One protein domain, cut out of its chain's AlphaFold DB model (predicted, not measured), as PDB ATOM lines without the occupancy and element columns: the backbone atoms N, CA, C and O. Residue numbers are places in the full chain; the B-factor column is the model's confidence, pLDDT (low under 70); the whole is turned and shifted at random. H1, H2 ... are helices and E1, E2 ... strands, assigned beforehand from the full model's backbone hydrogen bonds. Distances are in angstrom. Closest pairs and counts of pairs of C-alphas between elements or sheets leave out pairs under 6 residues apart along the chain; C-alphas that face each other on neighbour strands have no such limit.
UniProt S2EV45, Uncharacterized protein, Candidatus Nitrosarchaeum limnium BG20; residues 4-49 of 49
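Overview. This is residues 4 to 49 of the 49 residues of an uncharacterized protein of Candidatus Nitrosarchaeum limnium BG20 (UniProt S2EV45). A small three-stranded antiparallel sheet has one short helix, H1, over one of its faces, while the opposite face has no named element on it. The last strand, E3, comes in beside E1 after a long unnamed stretch, residues 34 to 44, that loops back from the end of H1. The printed part has 46 residues with one named helix and three named strands, in the order E1, E2, H1, E3, and the sheet runs E2, E1, E3. The class is mixed, helices and strands, with 22 residues, under half, in named elements. The whole is compact, with a radius of gyration of the C-alphas of 9.6 A, and spans 27 by 21 by 15 A.

Along the chain. Find C-alpha 4 at (64.444, 127.538, 68.445); there E1 begins, and it runs over residues 4 to 7 for 9.9 A. Go on to residues 13 to 16 for E2, 9.6 A from first to last C-alpha. Look next at C-alpha 24 at (70.745, 120.521, 74.280), where H1 begins; it holds residues 24 to 33 and is 14.5 A long. E3 takes residues 45 to 48, 9.7 A, and ends at C-alpha 48 at (68.653, 129.709, 70.724).

Arrangement. Begin with the inner strand E1, which has the edge strands E2 and E3 as its neighbours. E1 and E2 form a hairpin, antiparallel at 146 degrees; look at N 14 and O 5, 2.7 A apart and within hydrogen-bond range. E1 and E3 are antiparallel at 144 degrees, and here N 46 and O 6 are 2.7 A apart, N 6 and O 46 2.8 A. H1 is on the sheet at a height over the sheet of 9.2 A. It lies over E3, but only just over that strand alone: 4 of its C-alphas fall on E3 and 2 each on E1 and E2. It runs slantwise to the strands, at 51 degrees to E3 on the local plane. The closest C-alphas of H1 and E3 are those of Asp 24 and Leu 47, 6.9 A apart. E2, H1 and E3 make a split strand-helix-strand unit, two strands running the same way with a helix between them in the chain and E1 between them in the sheet; its crossover is right-handed. In H1, 4 of 6 O i to N i+4 pairs are within hydrogen-bond range.

Size, cuts and confidence. The two C-alphas farthest apart are those of Met 19 and Cys 40, at 26.9 A. The printed part has no cut and ends at Asp 49, the chain's last residue. The link from E1 to E2 is tight, that from E2 to H1 short, and that from H1 to E3, 11 residues, long. The mean pLDDT of the printed part is 78.2; look for low confidence, under 70, at residues 18 to 25 and residue 49.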
ATOM      1  N   ILE A   4      64.146 127.404  69.877       83.19
ATOM      2  CA  ILE A   4      64.444 127.538  68.445       83.19
ATOM      3  C   ILE A   4      65.796 126.900  68.147       83.19
ATOM      4  O   ILE A   4      66.838 127.416  68.536       83.19
ATOM      5  N   ALA A   5      65.793 125.828  67.358       85.38
ATOM      6  CA  ALA A   5      67.011 125.334  66.736       85.38
ATOM      7  C   ALA A   5      67.320 126.158  65.485       85.38
ATOM      8  O   ALA A   5      66.475 126.347  64.607       85.38
ATOM      9  N   ARG A   6      68.547 126.648  65.358       87.44
ATOM     10  CA  ARG A   6      69.024 127.361  64.176       87.44
ATOM     11  C   ARG A   6      70.225 126.643  63.589       87.44
ATOM     12  O   ARG A   6      71.103 126.210  64.303       87.44
ATOM     13  N   CYS A   7      70.299 126.539  62.274       88.31
ATOM     14  CA  CYS A   7      71.480 126.013  61.612       88.31
ATOM     15  C   CYS A   7      72.605 127.055  61.680       88.31
ATOM     16  O   CYS A   7      72.403 128.183  61.213       88.31
ATOM     17  N   ARG A   8      73.796 126.724  62.182       87.56
ATOM     18  CA  ARG A   8      74.893 127.703  62.300       87.56
ATOM     19  C   ARG A   8      75.386 128.181  60.941       87.56
ATOM     20  O   ARG A   8      75.772 129.345  60.821       87.56
ATOM     21  N   ILE A   9      75.289 127.313  59.932       89.50
ATOM     22  CA  ILE A   9      75.763 127.533  58.560       89.50
ATOM     23  C   ILE A   9      74.737 128.333  57.751       89.50
ATOM     24  O   ILE A   9      74.941 129.507  57.457       89.50
ATOM     25  N   CYS A  10      73.594 127.727  57.412       88.69
ATOM     26  CA  CYS A  10      72.597 128.362  56.536       88.69
ATOM     27  C   CYS A  10      71.556 129.213  57.274       88.69
ATOM     28  O   CYS A  10      70.648 129.752  56.642       88.69
ATOM     29  N   LYS A  11      71.641 129.305  58.606       87.06
ATOM     30  CA  LYS A  11      70.715 130.062  59.462       87.06
ATOM     31  C   LYS A  11      69.244 129.641  59.354       87.06
ATOM     32  O   LYS A  11      68.380 130.387  59.812       87.06
ATOM     33  N   THR A  12      68.968 128.447  58.815       86.56
ATOM     34  CA  THR A  12      67.632 127.822  58.828       86.56
ATOM     35  C   THR A  12      67.154 127.709  60.267       86.56
ATOM     36  O   THR A  12      67.911 127.236  61.103       86.56
ATOM     37  N   LYS A  13      65.938 128.166  60.566       86.00
ATOM     38  CA  LYS A  13      65.348 128.077  61.903       86.00
ATOM     39  C   LYS A  13      64.288 126.987  61.922       86.00
ATOM     40  O   LYS A  13      63.527 126.863  60.964       86.00
ATOM     41  N   PHE A  14      64.242 126.252  63.013       83.88
ATOM     42  CA  PHE A  14      63.271 125.220  63.291       83.88
ATOM     43  C   PHE A  14      62.737 125.440  64.706       83.88
ATOM     44  O   PHE A  14      63.500 125.470  65.671       83.88
ATOM     45  N   SER A  15      61.429 125.651  64.811       81.81
ATOM     46  CA  SER A  15      60.756 125.811  66.096       81.81
ATOM     47  C   SER A  15      60.509 124.436  66.693       81.81
ATOM     48  O   SER A  15      59.804 123.619  66.101       81.81
ATOM     49  N   ILE A  16      61.096 124.189  67.855       78.62
ATOM     50  CA  ILE A  16      60.869 122.977  68.621       78.62
ATOM     51  C   ILE A  16      59.621 123.226  69.481       78.62
ATOM     52  O   ILE A  16      59.578 124.216  70.213       78.62
ATOM     53  N   PRO A  17      58.583 122.378  69.379       73.06
ATOM     54  CA  PRO A  17      57.373 122.543  70.176       73.06
ATOM     55  C   PRO A  17      57.679 122.464  71.678       73.06
ATOM     56  O   PRO A  17      58.613 121.787  72.084       73.06
ATOM     57  N   GLU A  18      56.864 123.116  72.512       60.81
ATOM     58  CA  GLU A  18      57.090 123.233  73.967       60.81
ATOM     59  C   GLU A  18      57.001 121.882  74.721       60.81
ATOM     60  O   GLU A  18      57.557 121.734  75.801       60.81
ATOM     61  N   MET A  19      56.387 120.851  74.118       60.09
ATOM     62  CA  MET A  19      56.496 119.440  74.557       60.09
ATOM     63  C   MET A  19      57.772 118.754  74.039       60.09
ATOM     64  O   MET A  19      57.811 117.544  73.812       60.09
ATOM     65  N   GLY A  20      58.769 119.559  73.730       58.66
ATOM     66  CA  GLY A  20      59.992 119.158  73.088       58.66
ATOM     67  C   GLY A  20      61.096 118.817  74.081       58.66
ATOM     68  O   GLY A  20      60.916 118.916  75.293       58.66
ATOM     69  N   PRO A  21      62.247 118.403  73.546       60.56
ATOM     70  CA  PRO A  21      63.460 118.087  74.293       60.56
ATOM     71  C   PRO A  21      63.800 119.131  75.369       60.56
ATOM     72  O   PRO A  21      63.908 120.319  75.072       60.56
ATOM     73  N   CYS A  22      64.030 118.678  76.604       62.25
ATOM     74  CA  CYS A  22      64.303 119.547  77.757       62.25
ATOM     75  C   CYS A  22      65.780 119.981  77.862       62.25
ATOM     76  O   CYS A  22      66.171 120.616  78.841       62.25
ATOM     77  N   SER A  23      66.644 119.584  76.925       64.81
ATOM     78  CA  SER A  23      68.094 119.816  76.988       64.81
ATOM     79  C   SER A  23      68.744 119.844  75.603       64.81
ATOM     80  O   SER A  23      68.225 119.247  74.659       64.81
ATOM     81  N   ASP A  24      69.932 120.454  75.505       65.44
ATOM     82  CA  ASP A  24      70.745 120.521  74.280       65.44
ATOM     83  C   ASP A  24      70.966 119.144  73.629       65.44
ATOM     84  O   ASP A  24      70.891 118.975  72.418       65.44
ATOM     85  N   LEU A  25      71.171 118.107  74.437       65.56
ATOM     86  CA  LEU A  25      71.377 116.760  73.905       65.56
ATOM     87  C   LEU A  25      70.101 116.162  73.286       65.56
ATOM     88  O   LEU A  25      70.160 115.314  72.395       65.56
ATOM     89  N   GLU A  26      68.937 116.565  73.790       72.88
ATOM     90  CA  GLU A  26      67.665 116.004  73.360       72.88
ATOM     91  C   GLU A  26      67.169 116.649  72.059       72.88
ATOM     92  O   GLU A  26      66.507 115.969  71.273       72.88
ATOM     93  N   TYR A  27      67.510 117.914  71.771       76.38
ATOM     94  CA  TYR A  27      67.057 118.543  70.527       76.38
ATOM     95  C   TYR A  27      67.839 118.128  69.296       76.38
ATOM     96  O   TYR A  27      67.232 117.962  68.241       76.38
ATOM     97  N   GLU A  28      69.147 117.899  69.408       73.38
ATOM     98  CA  GLU A  28      69.917 117.335  68.299       73.38
ATOM     99  C   GLU A  28      69.336 115.975  67.900       73.38
ATOM    100  O   GLU A  28      69.126 115.691  66.719       73.38
ATOM    101  N   LYS A  29      68.971 115.171  68.905       78.12
ATOM    102  CA  LYS A  29      68.326 113.874  68.717       78.12
ATOM    103  C   LYS A  29      66.918 114.008  68.131       78.12
ATOM    104  O   LYS A  29      66.578 113.265  67.217       78.12
ATOM    105  N   TYR A  30      66.128 114.977  68.596       80.31
ATOM    106  CA  TYR A  30      64.813 115.294  68.035       80.31
ATOM    107  C   TYR A  30      64.894 115.721  66.564       80.31
ATOM    108  O   TYR A  30      64.074 115.295  65.754       80.31
ATOM    109  N   LEU A  31      65.872 116.553  66.200       79.12
ATOM    110  CA  LEU A  31      66.074 117.013  64.825       79.12
ATOM    111  C   LEU A  31      66.494 115.865  63.908       79.12
ATOM    112  O   LEU A  31      65.974 115.757  62.796       79.12
ATOM    113  N   GLN A  32      67.381 114.988  64.392       79.81
ATOM    114  CA  GLN A  32      67.743 113.756  63.693       79.81
ATOM    115  C   GLN A  32      66.530 112.837  63.493       79.81
ATOM    116  O   GLN A  32      66.318 112.359  62.380       79.81
ATOM    117  N   ASP A  33      65.719 112.620  64.531       81.38
ATOM    118  CA  ASP A  33      64.546 111.733  64.484       81.38
ATOM    119  C   ASP A  33      63.399 112.308  63.634       81.38
ATOM    120  O   ASP A  33      62.772 111.595  62.855       81.38
ATOM    121  N   SER A  34      63.193 113.629  63.677       77.75
ATOM    122  CA  SER A  34      62.209 114.331  62.840       77.75
ATOM    123  C   SER A  34      62.555 114.318  61.346       77.75
ATOM    124  O   SER A  34      61.739 114.747  60.528       77.75
ATOM    125  N   GLY A  35      63.767 113.896  60.966       77.62
ATOM    126  CA  GLY A  35      64.254 113.984  59.586       77.62
ATOM    127  C   GLY A  35      64.438 115.429  59.109       77.62
ATOM    128  O   GLY A  35      64.498 115.697  57.905       77.62
ATOM    129  N   VAL A  36      64.510 116.377  60.048       79.19
ATOM    130  CA  VAL A  36      64.690 117.794  59.750       79.19
ATOM    131  C   VAL A  36      66.128 118.013  59.327       79.19
ATOM    132  O   VAL A  36      67.072 117.742  60.064       79.19
ATOM    133  N   SER A  37      66.284 118.544  58.119       81.25
ATOM    134  CA  SER A  37      67.583 118.871  57.560       81.25
ATOM    135  C   SER A  37      67.718 120.366  57.295       81.25
ATOM    136  O   SER A  37      66.782 121.049  56.872       81.25
ATOM    137  N   CYS A  38      68.908 120.897  57.561       83.25
ATOM    138  CA  CYS A  38      69.269 122.246  57.165       83.25
ATOM    139  C   CYS A  38      69.189 122.376  55.640       83.25
ATOM    140  O   CYS A  38      69.574 121.465  54.910       83.25
ATOM    141  N   LYS A  39      68.852 123.571  55.140       81.25
ATOM    142  CA  LYS A  39      68.934 123.873  53.697       81.25
ATOM    143  C   LYS A  39      70.329 123.659  53.092       81.25
ATOM    144  O   LYS A  39      70.429 123.483  51.885       81.25
ATOM    145  N   CYS A  40      71.390 123.706  53.903       85.44
ATOM    146  CA  CYS A  40      72.759 123.423  53.463       85.44
ATOM    147  C   CYS A  40      73.149 121.938  53.496       85.44
ATOM    148  O   CYS A  40      74.211 121.613  52.991       85.44
ATOM    149  N   GLY A  41      72.342 121.047  54.080       80.75
ATOM    150  CA  GLY A  41      72.648 119.612  54.168       80.75
ATOM    151  C   GLY A  41      73.623 119.199  55.280       80.75
ATOM    152  O   GLY A  41      73.588 118.044  55.686       80.75
ATOM    153  N   ASP A  42      74.425 120.121  55.825       81.69
ATOM    154  CA  ASP A  42      75.394 119.834  56.905       81.69
ATOM    155  C   ASP A  42      74.774 119.563  58.289       81.69
ATOM    156  O   ASP A  42      75.433 118.982  59.143       81.69
ATOM    157  N   ASN A  43      73.515 119.958  58.526       76.75
ATOM    158  CA  ASN A  43      72.788 119.706  59.788       76.75
ATOM    159  C   ASN A  43      73.521 120.155  61.068       76.75
ATOM    160  O   ASN A  43      73.383 119.533  62.117       76.75
ATOM    161  N   ASP A  44      74.266 121.258  60.986       84.94
ATOM    162  CA  ASP A  44      74.975 121.854  62.119       84.94
ATOM    163  C   ASP A  44      74.051 122.826  62.869       84.94
ATOM    164  O   ASP A  44      73.826 123.956  62.419       84.94
ATOM    165  N   TRP A  45      73.456 122.373  63.975       85.19
ATOM    166  CA  TRP A  45      72.434 123.115  64.720       85.19
ATOM    167  C   TRP A  45      72.996 123.830  65.974       85.19
ATOM    168  O   TRP A  45      73.996 123.446  66.577       85.19
ATOM    169  N   GLU A  46      72.379 124.949  66.348       86.31
ATOM    170  CA  GLU A  46      72.555 125.687  67.604       86.31
ATOM    171  C   GLU A  46      71.180 125.903  68.239       86.31
ATOM    172  O   GLU A  46      70.229 126.257  67.537       86.31
ATOM    173  N   LEU A  47      71.074 125.716  69.554       81.75
ATOM    174  CA  LEU A  47      69.891 126.119  70.301       81.75
ATOM    175  C   LEU A  47      69.949 127.627  70.563       81.75
ATOM    176  O   LEU A  47      70.992 128.152  70.958       81.75
ATOM    177  N   LEU A  48      68.840 128.320  70.331       80.69
ATOM    178  CA  LEU A  48      68.653 129.709  70.724       80.69
ATOM    179  C   LEU A  48      67.619 129.759  71.848       80.69
ATOM    180  O   LEU A  48      66.504 129.263  71.663       80.69
ATOM    181  N   ASP A  49      68.033 130.345  72.973       65.75
ATOM    182  CA  ASP A  49      67.186 130.703  74.121       65.75
ATOM    183  C   ASP A  49      66.390 131.993  73.842       65.75
ATOM    184  O   ASP A  49      66.955 132.908  73.184       65.75
TER     185      ASP A  49